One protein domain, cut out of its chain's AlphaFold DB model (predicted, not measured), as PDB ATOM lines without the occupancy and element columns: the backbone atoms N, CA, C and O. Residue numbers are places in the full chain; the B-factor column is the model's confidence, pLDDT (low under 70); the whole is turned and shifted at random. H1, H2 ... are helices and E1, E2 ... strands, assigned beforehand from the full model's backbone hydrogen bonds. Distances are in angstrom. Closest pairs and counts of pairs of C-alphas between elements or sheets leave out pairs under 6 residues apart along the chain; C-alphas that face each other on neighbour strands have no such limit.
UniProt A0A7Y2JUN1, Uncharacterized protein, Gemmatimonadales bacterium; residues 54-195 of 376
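AT A GLANCE: This is residues 54 to 195 of the 376 residues of an uncharacterized protein of Gemmatimonadales bacterium (UniProt A0A7Y2JUN1). Two twisted antiparallel sheets, only partly face to face with their strands crossed nearly at right angles, make a sandwich drawn out along one axis; toward the end away from E9, helices H1 and H2 cover part of the smaller sheet, with the short H3 next to H2. The larger sheet runs E1 - E8 - E4 - E5 - E9, the smaller E2 - E7 - E6 - E3. The printed part has 142 residues, with three named helices and nine named strands in the order E1 E2 H1 H2 E3 E4 E5 E6 H3 E7 E8 E9, and its class is mixed, helices and strands. It is compact, with a radius of gyration of the C-alphas of 15.6 A, yet elongated in outline, 52 by 29 by 24 A.

IN THESE COORDINATES: Find C-alpha 59 at (-38.377, 0.816, 47.810); there E1, residues 59 to 68, begins its 24.4 A, bending by 66 degrees at residue 62. Its sheet also has E8, residues 173 to 179, 20.0 A long, E4, residues 127 to 130, E5, residues 133 to 136, and E9, residues 192 to 194, which ends at C-alpha 194, (-31.733, 6.333, 20.995). In the other sheet look for E2, residues 73 to 77, E7, residues 155 to 161, 19.3 A, E6, residues 138 to 145, 20.7 A, and E3, residues 109 to 113. The helices are H1, residues 80 to 90, 15.2 A, H2, residues 100 to 107, and H3, residues 150 to 153.

HOW THE PARTS SIT: In the larger sheet, look at N 66 and O 175 of E1 and E8, 3.0 A apart, N 129 and O 176 of E4 and E8, 2.8 A, N 128 and O 135 of the hairpin E4 and E5, 2.9 A, and N 134 and O 193 of E5 and E9, 2.9 A. In the smaller, these N and O pairs of neighbour strands are within hydrogen-bond range: N 74 and O 158 of E2 and E7, 2.9 A apart, N 157 and O 143 of E7 and E6, 2.8 A, and N 112 and O 142 of E3 and E6, 2.8 A. Where the sheets face each other, the closest C-alphas of E1 and E2 are those of Gly 66 and His 74, 4.9 A apart. The strands form a jelly roll, one long hairpin wound over both sheets: E1 with E8, E2 with E7, E3 with E6, E4 with E5. E5 runs on into E6 at 88 degrees. H1 and H2 on one face of the smaller sheet make two layers; H1, at a height of 9.5 A over the sheet, runs across the strands, at 64 degrees to E6 on the local plane. H1 and H2 only just touch, with 3 pairs of C-alphas within 8 A, and H2 touches H3, closest at the C-alphas of Trp 101 and Ala 151, 5.8 A. In H1 and H2 every O i to N i+4 pair is within hydrogen-bond range; H3 is too short for such a pair.

THE WHOLE: The C-alphas farthest apart, those of Arg 96 and Glu 194, are 52.2 A apart. The printed part has no cut. The links E3 to E4, E7 to E8 and E8 to E9 are long. The model's pLDDT is under 70 at residues 68 to 72, 161 to 172 and 183 to 185.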
ATOM      1  N   LEU A  54     -43.197   5.009  48.857       88.38
ATOM      2  CA  LEU A  54     -42.433   3.914  49.445       88.38
ATOM      3  C   LEU A  54     -43.308   2.666  49.511       88.38
ATOM      4  O   LEU A  54     -44.455   2.726  49.962       88.38
ATOM      5  N   ASP A  55     -42.779   1.541  49.046       88.00
ATOM      6  CA  ASP A  55     -43.392   0.241  49.288       88.00
ATOM      7  C   ASP A  55     -43.089  -0.261  50.720       88.00
ATOM      8  O   ASP A  55     -42.284   0.336  51.441       88.00
ATOM      9  N   PRO A  56     -43.717  -1.363  51.174       86.81
ATOM     10  CA  PRO A  56     -43.464  -1.911  52.509       86.81
ATOM     11  C   PRO A  56     -42.016  -2.362  52.766       86.81
ATOM     12  O   PRO A  56     -41.661  -2.620  53.912       86.81
ATOM     13  N   SER A  57     -41.200  -2.501  51.717       86.62
ATOM     14  CA  SER A  57     -39.777  -2.862  51.767       86.62
ATOM     15  C   SER A  57     -38.862  -1.650  51.559       86.62
ATOM     16  O   SER A  57     -37.700  -1.829  51.197       86.62
ATOM     17  N   ASP A  58     -39.381  -0.434  51.749       86.81
ATOM     18  CA  ASP A  58     -38.658   0.832  51.591       86.81
ATOM     19  C   ASP A  58     -38.120   1.122  50.200       86.81
ATOM     20  O   ASP A  58     -37.198   1.926  50.021       86.81
ATOM     21  N   ARG A  59     -38.715   0.498  49.186       89.06
ATOM     22  CA  ARG A  59     -38.377   0.816  47.810       89.06
ATOM     23  C   ARG A  59     -39.169   2.026  47.371       89.06
ATOM     24  O   ARG A  59     -40.396   2.040  47.463       89.06
ATOM     25  N   LEU A  60     -38.462   3.030  46.869       88.94
ATOM     26  CA  LEU A  60     -39.075   4.151  46.184       88.94
ATOM     27  C   LEU A  60     -39.567   3.670  44.821       88.94
ATOM     28  O   LEU A  60     -38.783   3.214  43.991       88.94
ATOM     29  N   LEU A  61     -40.871   3.770  44.611       87.12
ATOM     30  CA  LEU A  61     -41.565   3.433  43.375       87.12
ATOM     31  C   LEU A  61     -42.210   4.676  42.809       87.12
ATOM     32  O   LEU A  61     -42.592   5.549  43.579       87.12
ATOM     33  N   GLY A  62     -42.410   4.706  41.497       84.62
ATOM     34  CA  GLY A  62     -43.185   5.756  40.848       84.62
ATOM     35  C   GLY A  62     -42.443   6.404  39.703       84.62
ATOM     36  O   GLY A  62     -41.493   5.837  39.160       84.62
ATOM     37  N   SER A  63     -42.894   7.601  39.356       83.69
ATOM     38  CA  SER A  63     -42.333   8.396  38.279       83.69
ATOM     39  C   SER A  63     -42.087   9.828  38.725       83.69
ATOM     40  O   SER A  63     -42.709  10.317  39.665       83.69
ATOM     41  N   PHE A  64     -41.146  10.482  38.055       84.31
ATOM     42  CA  PHE A  64     -40.824  11.889  38.262       84.31
ATOM     43  C   PHE A  64     -40.779  12.611  36.920       84.31
ATOM     44  O   PHE A  64     -40.620  11.976  35.877       84.31
ATOM     45  N   VAL A  65     -40.911  13.932  36.936       82.75
ATOM     46  CA  VAL A  65     -40.774  14.764  35.738       82.75
ATOM     47  C   VAL A  65     -39.856  15.942  36.033       82.75
ATOM     48  O   VAL A  65     -39.874  16.504  37.127       82.75
ATOM     49  N   GLY A  66     -39.031  16.312  35.060       77.81
ATOM     50  CA  GLY A  66     -38.125  17.447  35.178       77.81
ATOM     51  C   GLY A  66     -37.680  17.978  33.822       77.81
ATOM     52  O   GLY A  66     -38.009  17.408  32.788       77.81
ATOM     53  N   GLU A  67     -36.907  19.058  33.831       73.56
ATOM     54  CA  GLU A  67     -36.212  19.567  32.651       73.56
ATOM     55  C   GLU A  67     -34.746  19.144  32.762       73.56
ATOM     56  O   GLU A  67     -34.050  19.486  33.719       73.56
ATOM     57  N   GLY A  68     -34.294  18.359  31.793       58.16
ATOM     58  CA  GLY A  68     -32.901  18.076  31.484       58.16
ATOM     59  C   GLY A  68     -32.215  19.355  31.020       58.16
ATOM     60  O   GLY A  68     -32.141  19.676  29.835       58.16
ATOM     61  N   THR A  69     -31.769  20.133  31.994       51.16
ATOM     62  CA  THR A  69     -30.665  21.084  31.843       51.16
ATOM     63  C   THR A  69     -29.479  20.542  32.647       51.16
ATOM     64  O   THR A  69     -29.574  19.457  33.210       51.16
ATOM     65  N   SER A  70     -28.373  21.280  32.771       47.59
ATOM     66  CA  SER A  70     -27.183  20.924  33.580       47.59
ATOM     67  C   SER A  70     -27.446  20.563  35.057       47.59
ATOM     68  O   SER A  70     -26.516  20.318  35.828       47.59
ATOM     69  N   ARG A  71     -28.706  20.576  35.490       53.34
ATOM     70  CA  ARG A  71     -29.157  20.184  36.812       53.34
ATOM     71  C   ARG A  71     -29.533  18.708  36.802       53.34
ATOM     72  O   ARG A  71     -30.583  18.322  36.312       53.34
ATOM     73  N   ALA A  72     -28.729  17.932  37.512       67.06
ATOM     74  CA  ALA A  72     -29.029  16.581  37.972       67.06
ATOM     75  C   ALA A  72     -30.288  16.478  38.865       67.06
ATOM     76  O   ALA A  72     -30.555  15.410  39.392       67.06
ATOM     77  N   ILE A  73     -31.024  17.565  39.129       72.00
ATOM     78  CA  ILE A  73     -32.064  17.633  40.165       72.00
ATOM     79  C   ILE A  73     -33.445  17.681  39.511       72.00
ATOM     80  O   ILE A  73     -33.737  18.607  38.757       72.00
ATOM     81  N   HIS A  74     -34.308  16.724  39.845       78.31
ATOM     82  CA  HIS A  74     -35.665  16.616  39.310       78.31
ATOM     83  C   HIS A  74     -36.700  16.534  40.429       78.31
ATOM     84  O   HIS A  74     -36.448  15.933  41.473       78.31
ATOM     85  N   LEU A  75     -37.884  17.108  40.211       80.06
ATOM     86  CA  LEU A  75     -38.956  17.073  41.199       80.06
ATOM     87  C   LEU A  75     -39.541  15.658  41.276       80.06
ATOM     88  O   LEU A  75     -40.130  15.158  40.319       80.06
ATOM     89  N   LEU A  76     -39.362  15.016  42.428       81.88
ATOM     90  CA  LEU A  76     -39.834  13.665  42.707       81.88
ATOM     91  C   LEU A  76     -41.278  13.680  43.214       81.88
ATOM     92  O   LEU A  76     -42.097  12.861  42.806       81.88
ATOM     93  N   SER A  77     -41.586  14.585  44.144       82.50
ATOM     94  CA  SER A  77     -42.901  14.661  44.778       82.50
ATOM     95  C   SER A  77     -43.097  15.971  45.530       82.50
ATOM     96  O   SER A  77     -42.156  16.520  46.088       82.50
ATOM     97  N   ASN A  78     -44.336  16.435  45.625       81.06
ATOM     98  CA  ASN A  78     -44.774  17.436  46.600       81.06
ATOM     99  C   ASN A  78     -45.809  16.857  47.588       81.06
ATOM    100  O   ASN A  78     -46.494  17.604  48.286       81.06
ATOM    101  N   ASP A  79     -45.953  15.528  47.643       84.38
ATOM    102  CA  ASP A  79     -46.843  14.869  48.591       84.38
ATOM    103  C   ASP A  79     -46.250  14.937  49.997       84.38
ATOM    104  O   ASP A  79     -45.243  14.308  50.334       84.38
ATOM    105  N   THR A  80     -46.933  15.703  50.840       87.69
ATOM    106  CA  THR A  80     -46.586  15.894  52.245       87.69
ATOM    107  C   THR A  80     -46.505  14.576  53.026       87.69
ATOM    108  O   THR A  80     -45.680  14.463  53.933       87.69
ATOM    109  N   ALA A  81     -47.293  13.555  52.676       89.19
ATOM    110  CA  ALA A  81     -47.238  12.257  53.340       89.19
ATOM    111  C   ALA A  81     -45.944  11.510  52.995       89.19
ATOM    112  O   ALA A  81     -45.249  11.033  53.901       89.19
ATOM    113  N   LEU A  82     -45.570  11.463  51.712       89.88
ATOM    114  CA  LEU A  82     -44.298  10.883  51.282       89.88
ATOM    115  C   LEU A  82     -43.110  11.638  51.893       89.88
ATOM    116  O   LEU A  82     -42.229  11.007  52.478       89.88
ATOM    117  N   ILE A  83     -43.098  12.973  51.815       92.19
ATOM    118  CA  ILE A  83     -42.010  13.808  52.355       92.19
ATOM    119  C   ILE A  83     -41.853  13.577  53.862       92.19
ATOM    120  O   ILE A  83     -40.741  13.357  54.344       92.19
ATOM    121  N   ALA A  84     -42.958  13.577  54.614       93.38
ATOM    122  CA  ALA A  84     -42.921  13.317  56.049       93.38
ATOM    123  C   ALA A  84     -42.434  11.899  56.370       93.38
ATOM    124  O   ALA A  84     -41.709  11.717  57.348       93.38
ATOM    125  N   THR A  85     -42.807  10.909  55.559       94.06
ATOM    126  CA  THR A  85     -42.363   9.518  55.728       94.06
ATOM    127  C   THR A  85     -40.863   9.388  55.480       94.06
ATOM    128  O   THR A  85     -40.153   8.849  56.328       94.06
ATOM    129  N   LEU A  86     -40.364   9.948  54.374       94.62
ATOM    130  CA  LEU A  86     -38.936   9.977  54.048       94.62
ATOM    131  C   LEU A  86     -38.127  10.671  55.148       94.62
ATOM    132  O   LEU A  86     -37.126  10.122  55.607       94.62
ATOM    133  N   TYR A  87     -38.590  11.834  55.622       95.62
ATOM    134  CA  TYR A  87     -37.938  12.549  56.718       95.62
ATOM    135  C   TYR A  87     -37.890  11.690  57.982       95.62
ATOM    136  O   TYR A  87     -36.838  11.533  58.584       95.62
ATOM    137  N   ARG A  88     -39.028  11.146  58.427       94.56
ATOM    138  CA  ARG A  88     -39.087  10.413  59.702       94.56
ATOM    139  C   ARG A  88     -38.220   9.161  59.694       94.56
ATOM    140  O   ARG A  88     -37.764   8.752  60.757       94.56
ATOM    141  N   ARG A  89     -38.043   8.545  58.524       93.62
ATOM    142  CA  ARG A  89     -37.286   7.304  58.386       93.62
ATOM    143  C   ARG A  89     -35.787   7.531  58.224       93.62
ATOM    144  O   ARG A  89     -35.012   6.794  58.819       93.62
ATOM    145  N   TYR A  90     -35.397   8.533  57.441       95.00
ATOM    146  CA  TYR A  90     -34.004   8.720  57.017       95.00
ATOM    147  C   TYR A  90     -33.410  10.078  57.396       95.00
ATOM    148  O   TYR A  90     -32.212  10.297  57.241       95.00
ATOM    149  N   GLY A  91     -34.241  11.014  57.848       93.00
ATOM    150  CA  GLY A  91     -33.819  12.345  58.254       93.00
ATOM    151  C   GLY A  91     -33.263  12.389  59.681       93.00
ATOM    152  O   GLY A  91     -33.400  11.437  60.452       93.00
ATOM    153  N   PRO A  92     -32.650  13.522  60.065       93.44
ATOM    154  CA  PRO A  92     -32.200  13.750  61.432       93.44
ATOM    155  C   PRO A  92     -33.359  13.669  62.443       93.44
ATOM    156  O   PRO A  92     -34.485  14.063  62.114       93.44
ATOM    157  N   PRO A  93     -33.100  13.233  63.690       94.38
ATOM    158  CA  PRO A  93     -34.126  13.167  64.726       94.38
ATOM    159  C   PRO A  93     -34.746  14.547  64.992       94.38
ATOM    160  O   PRO A  93     -34.062  15.570  64.943       94.38
ATOM    161  N   LEU A  94     -36.054  14.556  65.260       95.31
ATOM    162  CA  LEU A  94     -36.803  15.757  65.637       95.31
ATOM    163  C   LEU A  94     -36.689  16.009  67.139       95.31
ATOM    164  O   LEU A  94     -36.733  15.067  67.935       95.31
ATOM    165  N   ASP A  95     -36.626  17.283  67.518       94.69
ATOM    166  CA  ASP A  95     -36.689  17.674  68.923       94.69
ATOM    167  C   ASP A  95     -38.114  17.520  69.479       94.69
ATOM    168  O   ASP A  95     -39.111  17.412  68.756       94.69
ATOM    169  N   ARG A  96     -38.243  17.498  70.810       92.19
ATOM    170  CA  ARG A  96     -39.546  17.321  71.462       92.19
ATOM    171  C   ARG A  96     -40.495  18.469  71.100       92.19
ATOM    172  O   ARG A  96     -40.221  19.621  71.412       92.19
ATOM    173  N   GLY A  97     -41.645  18.132  70.517       89.88
ATOM    174  CA  GLY A  97     -42.657  19.109  70.095       89.88
ATOM    175  C   GLY A  97     -42.382  19.744  68.729       89.88
ATOM    176  O   GLY A  97     -43.203  20.519  68.247       89.88
ATOM    177  N   GLU A  98     -41.272  19.392  68.085       94.69
ATOM    178  CA  GLU A  98     -40.968  19.831  66.734       94.69
ATOM    179  C   GLU A  98     -41.682  18.958  65.694       94.69
ATOM    180  O   GLU A  98     -41.783  17.736  65.817       94.69
ATOM    181  N   SER A  99     -42.177  19.594  64.635       94.06
ATOM    182  CA  SER A  99     -42.744  18.906  63.478       94.06
ATOM    183  C   SER A  99     -41.719  18.782  62.347       94.06
ATOM    184  O   SER A  99     -40.802  19.595  62.228       94.06
ATOM    185  N   VAL A 100     -41.931  17.821  61.440       94.56
ATOM    186  CA  VAL A 100     -41.153  17.721  60.188       94.56
ATOM    187  C   VAL A 100     -41.139  19.061  59.443       94.56
ATOM    188  O   VAL A 100     -40.102  19.490  58.951       94.56
ATOM    189  N   TRP A 101     -42.281  19.750  59.396       94.31
ATOM    190  CA  TRP A 101     -42.439  20.993  58.643       94.31
ATOM    191  C   TRP A 101     -41.718  22.169  59.284       94.31
ATOM    192  O   TRP A 101     -41.079  22.938  58.576       94.31
ATOM    193  N   SER A 102     -41.772  22.294  60.612       92.19
ATOM    194  CA  SER A 102     -41.010  23.327  61.323       92.19
ATOM    195  C   SER A 102     -39.508  23.100  61.169       92.19
ATOM    196  O   SER A 102     -38.779  24.055  60.910       92.19
ATOM    197  N   ARG A 103     -39.055  21.840  61.230       93.94
ATOM    198  CA  ARG A 103     -37.649  21.487  61.014       93.94
ATOM    199  C   ARG A 103     -37.191  21.798  59.595       93.94
ATOM    200  O   ARG A 103     -36.190  22.485  59.408       93.94
ATOM    201  N   LEU A 104     -37.929  21.328  58.589       92.56
ATOM    202  CA  LEU A 104     -37.620  21.600  57.186       92.56
ATOM    203  C   LEU A 104     -37.695  23.099  56.875       92.56
ATOM    204  O   LEU A 104     -36.844  23.601  56.152       92.56
ATOM    205  N   GLY A 105     -38.659  23.829  57.439       90.19
ATOM    206  CA  GLY A 105     -38.764  25.280  57.285       90.19
ATOM    207  C   GLY A 105     -37.587  26.044  57.903       90.19
ATOM    208  O   GLY A 105     -37.185  27.070  57.361       90.19
ATOM    209  N   GLY A 106     -37.013  25.536  58.998       90.31
ATOM    210  CA  GLY A 106     -35.834  26.120  59.642       90.31
ATOM    211  C   GLY A 106     -34.517  25.803  58.929       90.31
ATOM    212  O   GLY A 106     -33.689  26.691  58.750       90.31
ATOM    213  N   VAL A 107     -34.325  24.550  58.503       90.00
ATOM    214  CA  VAL A 107     -33.080  24.079  57.854       90.00
ATOM    215  C   VAL A 107     -33.070  24.362  56.345       90.00
ATOM    216  O   VAL A 107     -32.015  24.446  55.723       90.00
ATOM    217  N   GLY A 108     -34.244  24.520  55.733       89.38
ATOM    218  CA  GLY A 108     -34.432  24.795  54.311       89.38
ATOM    219  C   GLY A 108     -34.310  23.553  53.427       89.38
ATOM    220  O   GLY A 108     -35.212  23.261  52.647       89.38
ATOM    221  N   THR A 109     -33.215  22.797  53.507       92.19
ATOM    222  CA  THR A 109     -33.020  21.587  52.686       92.19
ATOM    223  C   THR A 109     -32.250  20.515  53.443       92.19
ATOM    224  O   THR A 109     -31.250  20.801  54.093       92.19
ATOM    225  N   ILE A 110     -32.700  19.267  53.326       94.19
ATOM    226  CA  ILE A 110     -32.037  18.083  53.876       94.19
ATOM    227  C   ILE A 110     -31.797  17.094  52.748       94.19
ATOM    228  O   ILE A 110     -32.715  16.785  51.996       94.19
ATOM    229  N   ALA A 111     -30.575  16.579  52.644       93.44
ATOM    230  CA  ALA A 111     -30.236  15.532  51.691       93.44
ATOM    231  C   ALA A 111     -30.315  14.154  52.361       93.44
ATOM    232  O   ALA A 111     -29.701  13.926  53.402       93.44
ATOM    233  N   LEU A 112     -31.051  13.241  51.739       93.12
ATOM    234  CA  LEU A 112     -31.094  11.820  52.055       93.12
ATOM    235  C   LEU A 112     -30.281  11.076  50.998       93.12
ATOM    236  O   LEU A 112     -30.473  11.297  49.803       93.12
ATOM    237  N   LEU A 113     -29.383  10.187  51.404       89.75
ATOM    238  CA  LEU A 113     -28.653   9.360  50.445       89.75
ATOM    239  C   LEU A 113     -29.576   8.264  49.904       89.75
ATOM    240  O   LEU A 113     -30.372   7.701  50.653       89.75
ATOM    241  N   ALA A 114     -29.480   7.958  48.608       85.25
ATOM    242  CA  ALA A 114     -30.084   6.735  48.085       85.25
ATOM    243  C   ALA A 114     -29.371   5.528  48.719       85.25
ATOM    244  O   ALA A 114     -28.143   5.534  48.837       85.25
ATOM    245  N   GLY A 115     -30.130   4.522  49.154       84.44
ATOM    246  CA  GLY A 115     -29.598   3.446  49.988       84.44
ATOM    247  C   GLY A 115     -30.179   2.075  49.673       84.44
ATOM    248  O   GLY A 115     -30.645   1.799  48.571       84.44
ATOM    249  N   ASP A 116     -30.126   1.202  50.669       84.56
ATOM    250  CA  ASP A 116     -30.569  -0.196  50.637       84.56
ATOM    251  C   ASP A 116     -31.907  -0.427  51.364       84.56
ATOM    252  O   ASP A 116     -32.318  -1.566  51.580       84.56
ATOM    253  N   GLY A 117     -32.591   0.651  51.754       85.38
ATOM    254  CA  GLY A 117     -33.789   0.645  52.591       85.38
ATOM    255  C   GLY A 117     -33.486   0.902  54.070       85.38
ATOM    256  O   GLY A 117     -34.357   1.401  54.781       85.38
ATOM    257  N   GLN A 118     -32.254   0.641  54.530       84.25
ATOM    258  CA  GLN A 118     -31.822   0.887  55.914       84.25
ATOM    259  C   GLN A 118     -31.143   2.248  56.058       84.25
ATOM    260  O   GLN A 118     -31.502   3.049  56.915       84.25
ATOM    261  N   THR A 119     -30.166   2.515  55.194       84.94
ATOM    262  CA  THR A 119     -29.358   3.750  55.213       84.94
ATOM    263  C   THR A 119     -30.004   4.910  54.451       84.94
ATOM    264  O   THR A 119     -29.601   6.063  54.590       84.94
ATOM    265  N   GLY A 120     -31.021   4.596  53.655       88.94
ATOM    266  CA  GLY A 120     -31.734   5.492  52.761       88.94
ATOM    267  C   GLY A 120     -32.779   4.700  51.976       88.94
ATOM    268  O   GLY A 120     -32.743   3.467  52.005       88.94
ATOM    269  N   PRO A 121     -33.704   5.360  51.266       89.12
ATOM    270  CA  PRO A 121     -34.704   4.661  50.471       89.12
ATOM    271  C   PRO A 121     -34.025   3.833  49.377       89.12
ATOM    272  O   PRO A 121     -33.115   4.312  48.690       89.12
ATOM    273  N   ALA A 122     -34.478   2.591  49.221       89.50
ATOM    274  CA  ALA A 122     -33.984   1.705  48.183       89.50
ATOM    275  C   ALA A 122     -34.534   2.146  46.826       89.50
ATOM    276  O   ALA A 122     -35.740   2.309  46.660       89.50
ATOM    277  N   ILE A 123     -33.664   2.316  45.836       87.12
ATOM    278  CA  ILE A 123     -34.079   2.674  44.477       87.12
ATOM    279  C   ILE A 123     -33.623   1.575  43.536       87.12
ATOM    280  O   ILE A 123     -32.437   1.263  43.446       87.12
ATOM    281  N   GLN A 124     -34.585   0.974  42.848       82.62
ATOM    282  CA  GLN A 124     -34.342  -0.086  41.885       82.62
ATOM    283  C   GLN A 124     -34.769   0.374  40.500       82.62
ATOM    284  O   GLN A 124     -35.739   1.114  40.342       82.62
ATOM    285  N   GLU A 125     -33.973  -0.045  39.521       83.00
ATOM    286  CA  GLU A 125     -34.149   0.273  38.108       83.00
ATOM    287  C   GLU A 125     -34.574   1.729  37.811       83.00
ATOM    288  O   GLU A 125     -35.643   1.990  37.259       83.00
ATOM    289  N   PRO A 126     -33.733   2.695  38.197       86.75
ATOM    290  CA  PRO A 126     -33.906   4.095  37.833       86.75
ATOM    291  C   PRO A 126     -33.714   4.298  36.320       86.75
ATOM    292  O   PRO A 126     -32.601   4.213  35.799       86.75
ATOM    293  N   LEU A 127     -34.800   4.590  35.606       87.38
ATOM    294  CA  LEU A 127     -34.783   4.900  34.173       87.38
ATOM    295  C   LEU A 127     -35.154   6.362  33.943       87.38
ATOM    296  O   LEU A 127     -36.038   6.887  34.618       87.38
ATOM    297  N   ALA A 128     -34.519   6.992  32.957       87.19
ATOM    298  CA  ALA A 128     -34.848   8.331  32.478       87.19
ATOM    299  C   ALA A 128     -35.109   8.299  30.967       87.19
ATOM    300  O   ALA A 128     -34.288   7.795  30.204       87.19
ATOM    301  N   GLY A 129     -36.259   8.817  30.546       87.88
ATOM    302  CA  GLY A 129     -36.674   8.984  29.161       87.88
ATOM    303  C   GLY A 129     -36.738  10.466  28.819       87.88
ATOM    304  O   GLY A 129     -37.205  11.267  29.622       87.88
ATOM    305  N   PHE A 130     -36.255  10.825  27.638       87.75
ATOM    306  CA  PHE A 130     -36.143  12.199  27.151       87.75
ATOM    307  C   PHE A 130     -36.408  12.245  25.637       87.75
ATOM    308  O   PHE A 130     -36.695  11.213  25.014       87.75
ATOM    309  N   GLY A 131     -36.342  13.434  25.031       87.44
ATOM    310  CA  GLY A 131     -36.644  13.626  23.606       87.44
ATOM    311  C   GLY A 131     -35.731  12.840  22.653       87.44
ATOM    312  O   GLY A 131     -36.163  12.439  21.571       87.44
ATOM    313  N   GLY A 132     -34.491  12.564  23.071       87.00
ATOM    314  CA  GLY A 132     -33.486  11.839  22.288       87.00
ATOM    315  C   GLY A 132     -33.386  10.339  22.575       87.00
ATOM    316  O   GLY A 132     -32.738   9.630  21.811       87.00
ATOM    317  N   GLY A 133     -34.013   9.821  23.634       88.62
ATOM    318  CA  GLY A 133     -33.812   8.427  24.025       88.62
ATOM    319  C   GLY A 133     -34.254   8.096  25.435       88.62
ATOM    320  O   GLY A 133     -35.024   8.824  26.060       88.62
ATOM    321  N   HIS A 134     -33.763   6.973  25.935       88.88
ATOM    322  CA  HIS A 134     -33.828   6.642  27.350       88.88
ATOM    323  C   HIS A 134     -32.541   5.963  27.808       88.88
ATOM    324  O   HIS A 134     -31.803   5.381  27.016       88.88
ATOM    325  N   THR A 135     -32.263   6.055  29.102       86.50
ATOM    326  CA  THR A 135     -31.066   5.487  29.725       86.50
ATOM    327  C   THR A 135     -31.348   5.102  31.173       86.50
ATOM    328  O   THR A 135     -32.320   5.566  31.781       86.50
ATOM    329  N   ARG A 136     -30.488   4.256  31.739       85.88
ATOM    330  CA  ARG A 136     -30.446   4.003  33.179       85.88
ATOM    331  C   ARG A 136     -29.637   5.103  33.862       85.88
ATOM    332  O   ARG A 136     -28.501   5.366  33.472       85.88
ATOM    333  N   VAL A 137     -30.212   5.709  34.898       81.81
ATOM    334  CA  VAL A 137     -29.588   6.806  35.658       81.81
ATOM    335  C   VAL A 137     -29.202   6.372  37.052       81.81
ATOM    336  O   VAL A 137     -29.818   5.478  37.613       81.81
ATOM    337  N   ARG A 138     -28.221   7.031  37.664       83.19
ATOM    338  CA  ARG A 138     -27.849   6.725  39.044       83.19
ATOM    339  C   ARG A 138     -28.455   7.731  40.012       83.19
ATOM    340  O   ARG A 138     -28.044   8.885  39.996       83.19
ATOM    341  N   PRO A 139     -29.374   7.342  40.902       83.38
ATOM    342  CA  PRO A 139     -29.826   8.233  41.955       83.38
ATOM    343  C   PRO A 139     -28.680   8.459  42.948       83.38
ATOM    344  O   PRO A 139     -28.096   7.512  43.473       83.38
ATOM    345  N   LEU A 140     -28.338   9.720  43.187       84.31
ATOM    346  CA  LEU A 140     -27.290  10.126  44.122       84.31
ATOM    347  C   LEU A 140     -27.880  10.472  45.488       84.31
ATOM    348  O   LEU A 140     -27.362  10.054  46.520       84.31
ATOM    349  N   SER A 141     -28.964  11.246  45.502       88.12
ATOM    350  CA  SER A 141     -29.626  11.662  46.739       88.12
ATOM    351  C   SER A 141     -31.064  12.097  46.488       88.12
ATOM    352  O   SER A 141     -31.443  12.393  45.358       88.12
ATOM    353  N   ILE A 142     -31.855  12.150  47.552       90.69
ATOM    354  CA  ILE A 142     -33.174  12.768  47.584       90.69
ATOM    355  C   ILE A 142     -33.085  14.001  48.475       90.69
ATOM    356  O   ILE A 142     -32.729  13.901  49.646       90.69
ATOM    357  N   LEU A 143     -33.406  15.168  47.935       92.00
ATOM    358  CA  LEU A 143     -33.475  16.411  48.686       92.00
ATOM    359  C   LEU A 143     -34.894  16.616  49.200       92.00
ATOM    360  O   LEU A 143     -35.832  16.666  48.416       92.00
ATOM    361  N   LEU A 144     -35.054  16.788  50.505       93.75
ATOM    362  CA  LEU A 144     -36.290  17.259  51.114       93.75
ATOM    363  C   LEU A 144     -36.160  18.755  51.373       93.75
ATOM    364  O   LEU A 144     -35.359  19.177  52.211       93.75
ATOM    365  N   ARG A 145     -36.943  19.562  50.662       90.12
ATOM    366  CA  ARG A 145     -36.981  21.010  50.843       90.12
ATOM    367  C   ARG A 145     -38.166  21.431  51.692       90.12
ATOM    368  O   ARG A 145     -39.312  21.036  51.466       90.12
ATOM    369  N   GLY A 146     -37.869  22.260  52.680       86.75
ATOM    370  CA  GLY A 146     -38.850  23.039  53.410       86.75
ATOM    371  C   GLY A 146     -39.120  24.362  52.728       86.75
ATOM    372  O   GLY A 146     -38.288  24.890  51.992       86.75
ATOM    373  N   ASN A 147     -40.287  24.915  53.020       81.38
ATOM    374  CA  ASN A 147     -40.679  26.229  52.556       81.38
ATOM    375  C   ASN A 147     -41.287  27.019  53.716       81.38
ATOM    376  O   ASN A 147     -41.872  26.446  54.638       81.38
ATOM    377  N   ARG A 148     -41.178  28.347  53.658       78.81
ATOM    378  CA  ARG A 148     -41.833  29.265  54.597       78.81
ATOM    379  C   ARG A 148     -43.358  29.157  54.548       78.81
ATOM    380  O   ARG A 148     -44.013  29.460  55.537       78.81
ATOM    381  N   CYS A 149     -43.911  28.655  53.446       80.75
ATOM    382  CA  CYS A 149     -45.330  28.319  53.312       80.75
ATOM    383  C   CYS A 149     -45.736  27.013  54.030       80.75
ATOM    384  O   CYS A 149     -46.865  26.549  53.874       80.75
ATOM    385  N   GLY A 150     -44.839  26.403  54.811       82.12
ATOM    386  CA  GLY A 150     -45.095  25.158  55.525       82.12
ATOM    387  C   GLY A 150     -45.197  23.959  54.582       82.12
ATOM    388  O   GLY A 150     -44.582  23.936  53.515       82.12
ATOM    389  N   ALA A 151     -45.993  22.961  54.974       82.69
ATOM    390  CA  ALA A 151     -46.131  21.700  54.242       82.69
ATOM    391  C   ALA A 151     -46.535  21.898  52.767       82.69
ATOM    392  O   ALA A 151     -46.065  21.176  51.897       82.69
ATOM    393  N   SER A 152     -47.354  22.913  52.472       77.25
ATOM    394  CA  SER A 152     -47.867  23.197  51.125       77.25
ATOM    395  C   SER A 152     -46.811  23.671  50.121       77.25
ATOM    396  O   SER A 152     -47.077  23.637  48.922       77.25
ATOM    397  N   GLY A 153     -45.646  24.125  50.591       79.69
ATOM    398  CA  GLY A 153     -44.519  24.509  49.736       79.69
ATOM    399  C   GLY A 153     -43.340  23.535  49.796       79.69
ATOM    400  O   GLY A 153     -42.315  23.794  49.172       79.69
ATOM    401  N   SER A 154     -43.448  22.454  50.576       86.25
ATOM    402  CA  SER A 154     -42.393  21.450  50.684       86.25
ATOM    403  C   SER A 154     -42.357  20.536  49.466       86.25
ATOM    404  O   SER A 154     -43.387  20.188  48.895       86.25
ATOM    405  N   LEU A 155     -41.151  20.110  49.103       88.12
ATOM    406  CA  LEU A 155     -40.917  19.281  47.928       88.12
ATOM    407  C   LEU A 155     -39.779  18.287  48.162       88.12
ATOM    408  O   LEU A 155     -38.800  18.588  48.842       88.12
ATOM    409  N   ALA A 156     -39.942  17.084  47.624       88.75
ATOM    410  CA  ALA A 156     -38.898  16.090  47.481       88.75
ATOM    411  C   ALA A 156     -38.356  16.160  46.053       88.75
ATOM    412  O   ALA A 156     -39.109  16.009  45.094       88.75
ATOM    413  N   GLU A 157     -37.054  16.340  45.908       87.44
ATOM    414  CA  GLU A 157     -36.350  16.277  44.631       87.44
ATOM    415  C   GLU A 157     -35.405  15.088  44.641       87.44
ATOM    416  O   GLU A 157     -34.899  14.703  45.689       87.44
ATOM    417  N   ILE A 158     -35.125  14.521  43.479       85.62
ATOM    418  CA  ILE A 158     -34.089  13.515  43.317       85.62
ATOM    419  C   ILE A 158     -32.931  14.099  42.526       85.62
ATOM    420  O   ILE A 158     -33.128  14.708  41.478       85.62
ATOM    421  N   ILE A 159     -31.720  13.895  43.032       82.06
ATOM    422  CA  ILE A 159     -30.499  14.120  42.280       82.06
ATOM    423  C   ILE A 159     -30.147  12.822  41.563       82.06
ATOM    424  O   ILE A 159     -29.866  11.820  42.220       82.06
ATOM    425  N   VAL A 160     -30.129  12.840  40.237       78.75
ATOM    426  CA  VAL A 160     -29.643  11.751  39.395       78.75
ATOM    427  C   VAL A 160     -28.298  12.142  38.791       78.75
ATOM    428  O   VAL A 160     -28.158  13.163  38.131       78.75
ATOM    429  N   GLY A 161     -27.276  11.347  39.071       69.94
ATOM    430  CA  GLY A 161     -25.956  11.512  38.491       69.94
ATOM    431  C   GLY A 161     -25.986  11.196  37.007       69.94
ATOM    432  O   GLY A 161     -26.662  10.257  36.572       69.94
ATOM    433  N   GLU A 162     -25.223  11.973  36.245       62.22
ATOM    434  CA  GLU A 162     -24.934  11.616  34.869       62.22
ATOM    435  C   GLU A 162     -24.050  10.367  34.834       62.22
ATOM    436  O   GLU A 162     -23.160  10.212  35.675       62.22
ATOM    437  N   PRO A 163     -24.246   9.490  33.845       50.56
ATOM    438  CA  PRO A 163     -23.444   8.282  33.735       50.56
ATOM    439  C   PRO A 163     -21.978   8.522  33.346       50.56
ATOM    440  O   PRO A 163     -21.169   7.603  33.438       50.56
ATOM    441  N   HIS A 164     -21.620   9.732  32.903       51.91
ATOM    442  CA  HIS A 164     -20.277  10.050  32.428       51.91
ATOM    443  C   HIS A 164     -19.640  11.166  33.258       51.91
ATOM    444  O   HIS A 164     -20.038  12.327  33.201       51.91
ATOM    445  N   SER A 165     -18.577  10.826  33.985       41.97
ATOM    446  CA  SER A 165     -17.670  11.797  34.594       41.97
ATOM    447  C   SER A 165     -16.870  12.517  33.496       41.97
ATOM    448  O   SER A 165     -15.798  12.054  33.111       41.97
ATOM    449  N   GLY A 166     -17.401  13.625  32.971       48.16
ATOM    450  CA  GLY A 166     -16.665  14.549  32.092       48.16
ATOM    451  C   GLY A 166     -17.312  14.892  30.742       48.16
ATOM    452  O   GLY A 166     -16.678  15.584  29.948       48.16
ATOM    453  N   GLY A 167     -18.536  14.434  30.470       49.56
ATOM    454  CA  GLY A 167     -19.304  14.768  29.262       49.56
ATOM    455  C   GLY A 167     -20.445  15.750  29.535       49.56
ATOM    456  O   GLY A 167     -20.763  16.037  30.680       49.56
ATOM    457  N   TRP A 168     -21.042  16.286  28.470       48.34
ATOM    458  CA  TRP A 168     -22.262  17.092  28.544       48.34
ATOM    459  C   TRP A 168     -23.450  16.191  28.911       48.34
ATOM    460  O   TRP A 168     -23.489  15.038  28.474       48.34
ATOM    461  N   SER A 169     -24.433  16.728  29.642       60.34
ATOM    462  CA  SER A 169     -25.680  16.015  29.939       60.34
ATOM    463  C   SER A 169     -26.330  15.495  28.668       60.34
ATOM    464  O   SER A 169     -26.641  16.278  27.775       60.34
ATOM    465  N   VAL A 170     -26.589  14.187  28.597       63.31
ATOM    466  CA  VAL A 170     -27.407  13.600  27.520       63.31
ATOM    467  C   VAL A 170     -28.880  14.000  27.645       63.31
ATOM    468  O   VAL A 170     -29.643  13.877  26.687       63.31
ATOM    469  N   PHE A 171     -29.285  14.502  28.814       68.88
ATOM    470  CA  PHE A 171     -30.617  15.036  29.047       68.88
ATOM    471  C   PHE A 171     -30.675  16.481  28.567       68.88
ATOM    472  O   PHE A 171     -30.322  17.413  29.287       68.88
ATOM    473  N   HIS A 172     -31.147  16.661  27.340       66.19
ATOM    474  CA  HIS A 172     -31.600  17.954  26.853       66.19
ATOM    475  C   HIS A 172     -33.124  17.959  26.795       66.19
ATOM    476  O   HIS A 172     -33.725  17.084  26.173       66.19
ATOM    477  N   GLY A 173     -33.735  18.952  27.441       71.00
ATOM    478  CA  GLY A 173     -35.188  19.107  27.454       71.00
ATOM    479  C   GLY A 173     -35.875  18.180  28.464       71.00
ATOM    480  O   GLY A 173     -35.240  17.711  29.401       71.00
ATOM    481  N   PRO A 174     -37.184  17.942  28.352       77.56
ATOM    482  CA  PRO A 174     -37.969  17.260  29.371       77.56
ATOM    483  C   PRO A 174     -37.527  15.814  29.621       77.56
ATOM    484  O   PRO A 174     -37.216  15.056  28.703       77.56
ATOM    485  N   VAL A 175     -37.562  15.428  30.895       83.38
ATOM    486  CA  VAL A 175     -37.208  14.103  31.402       83.38
ATOM    487  C   VAL A 175     -38.405  13.511  32.134       83.38
ATOM    488  O   VAL A 175     -38.954  14.131  33.045       83.38
ATOM    489  N   LEU A 176     -38.773  12.286  31.767       86.44
ATOM    490  CA  LEU A 176     -39.607  11.397  32.568       86.44
ATOM    491  C   LEU A 176     -38.696  10.388  33.253       86.44
ATOM    492  O   LEU A 176     -37.947   9.673  32.596       86.44
ATOM    493  N   GLY A 177     -38.800  10.290  34.566       85.56
ATOM    494  CA  GLY A 177     -38.127   9.278  35.354       85.56
ATOM    495  C   GLY A 177     -39.060   8.180  35.837       85.56
ATOM    496  O   GLY A 177     -40.261   8.404  35.994       85.56
ATOM    497  N   SER A 178     -38.526   6.989  36.089       86.25
ATOM    498  CA  SER A 178     -39.273   5.884  36.692       86.25
ATOM    499  C   SER A 178     -38.387   5.044  37.608       86.25
ATOM    500  O   SER A 178     -37.233   4.783  37.276       86.25
ATOM    501  N   PHE A 179     -38.948   4.603  38.737       86.62
ATOM    502  CA  PHE A 179     -38.356   3.613  39.639       86.62
ATOM    503  C   PHE A 179     -39.224   2.363  39.665       86.62
ATOM    504  O   PHE A 179     -40.439   2.438  39.900       86.62
ATOM    505  N   GLN A 180     -38.608   1.207  39.428       79.25
ATOM    506  CA  GLN A 180     -39.317  -0.055  39.243       79.25
ATOM    507  C   GLN A 180     -38.743  -1.145  40.147       79.25
ATOM    508  O   GLN A 180     -37.547  -1.220  40.400       79.25
ATOM    509  N   THR A 181     -39.606  -2.036  40.638       73.75
ATOM    510  CA  THR A 181     -39.193  -3.150  41.510       73.75
ATOM    511  C   THR A 181     -38.578  -4.332  40.769       73.75
ATOM    512  O   THR A 181     -38.061  -5.247  41.412       73.75
ATOM    513  N   ARG A 182     -38.701  -4.384  39.440       73.06
ATOM    514  CA  ARG A 182     -38.281  -5.527  38.626       73.06
ATOM    515  C   ARG A 182     -37.554  -5.031  37.390       73.06
ATOM    516  O   ARG A 182     -38.245  -4.372  36.622       73.06
ATOM    517  N   PRO A 183     -36.298  -5.464  37.159       67.69
ATOM    518  CA  PRO A 183     -35.558  -5.180  35.938       67.69
ATOM    519  C   PRO A 183     -36.415  -5.470  34.700       67.69
ATOM    520  O   PRO A 183     -36.745  -6.623  34.424       67.69
ATOM    521  N   ARG A 184     -36.813  -4.426  33.982       67.31
ATOM    522  CA  ARG A 184     -37.400  -4.472  32.637       67.31
ATOM    523  C   ARG A 184     -36.372  -4.229  31.546       67.31
ATOM    524  O   ARG A 184     -36.629  -4.534  30.388       67.31
ATOM    525  N   SER A 185     -35.245  -3.644  31.916       69.25
ATOM    526  CA  SER A 185     -34.218  -3.186  31.009       69.25
ATOM    527  C   SER A 185     -32.920  -3.957  31.222       69.25
ATOM    528  O   SER A 185     -32.408  -4.052  32.340       69.25
ATOM    529  N   GLU A 186     -32.355  -4.464  30.130       76.25
ATOM    530  CA  GLU A 186     -31.002  -5.033  30.102       76.25
ATOM    531  C   GLU A 186     -29.915  -3.949  30.012       76.25
ATOM    532  O   GLU A 186     -28.733  -4.272  30.047       76.25
ATOM    533  N   LEU A 187     -30.302  -2.666  29.950       81.12
ATOM    534  CA  LEU A 187     -29.378  -1.554  29.734       81.12
ATOM    535  C   LEU A 187     -28.341  -1.448  30.839       81.12
ATOM    536  O   LEU A 187     -28.682  -1.466  32.024       81.12
ATOM    537  N   ALA A 188     -27.081  -1.264  30.464       80.94
ATOM    538  CA  ALA A 188     -26.049  -0.895  31.419       80.94
ATOM    539  C   ALA A 188     -26.281   0.532  31.957       80.94
ATOM    540  O   ALA A 188     -26.968   1.357  31.350       80.94
ATOM    541  N   GLU A 189     -25.715   0.839  33.128       75.81
ATOM    542  CA  GLU A 189     -25.698   2.216  33.633       75.81
ATOM    543  C   GLU A 189     -24.978   3.111  32.616       75.81
ATOM    544  O   GLU A 189     -23.842   2.836  32.236       75.81
ATOM    545  N   GLY A 190     -25.667   4.148  32.138       72.75
ATOM    546  CA  GLY A 190     -25.131   5.065  31.137       72.75
ATOM    547  C   GLY A 190     -25.208   4.665  29.686       72.75
ATOM    548  O   GLY A 190     -24.872   5.478  28.825       72.75
ATOM    549  N   GLU A 191     -25.703   3.470  29.402       83.31
ATOM    550  CA  GLU A 191     -26.080   3.111  28.048       83.31
ATOM    551  C   GLU A 191     -27.314   3.916  27.631       83.31
ATOM    552  O   GLU A 191     -28.323   3.953  28.345       83.31
ATOM    553  N   VAL A 192     -27.231   4.593  26.486       85.69
ATOM    554  CA  VAL A 192     -28.339   5.365  25.919       85.69
ATOM    555  C   VAL A 192     -28.943   4.580  24.766       85.69
ATOM    556  O   VAL A 192     -28.267   4.290  23.783       85.69
ATOM    557  N   VAL A 193     -30.238   4.290  24.868       88.00
ATOM    558  CA  VAL A 193     -31.038   3.819  23.735       88.00
ATOM    559  C   VAL A 193     -31.624   5.028  23.045       88.00
ATOM    560  O   VAL A 193     -32.458   5.738  23.616       88.00
ATOM    561  N   GLU A 194     -31.206   5.248  21.807       88.19
ATOM    562  CA  GLU A 194     -31.733   6.333  20.995       88.19
ATOM    563  C   GLU A 194     -33.232   6.159  20.744       88.19
ATOM    564  O   GLU A 194     -33.749   5.070  20.468       88.19
ATOM    565  N   ARG A 195     -33.955   7.273  20.832       88.31
ATOM    566  CA  ARG A 195     -35.358   7.329  20.451       88.31
ATOM    567  C   ARG A 195     -35.421   7.307  18.936       88.31
ATOM    568  O   ARG A 195     -34.970   8.240  18.276       88.31
TER     569      ARG A 195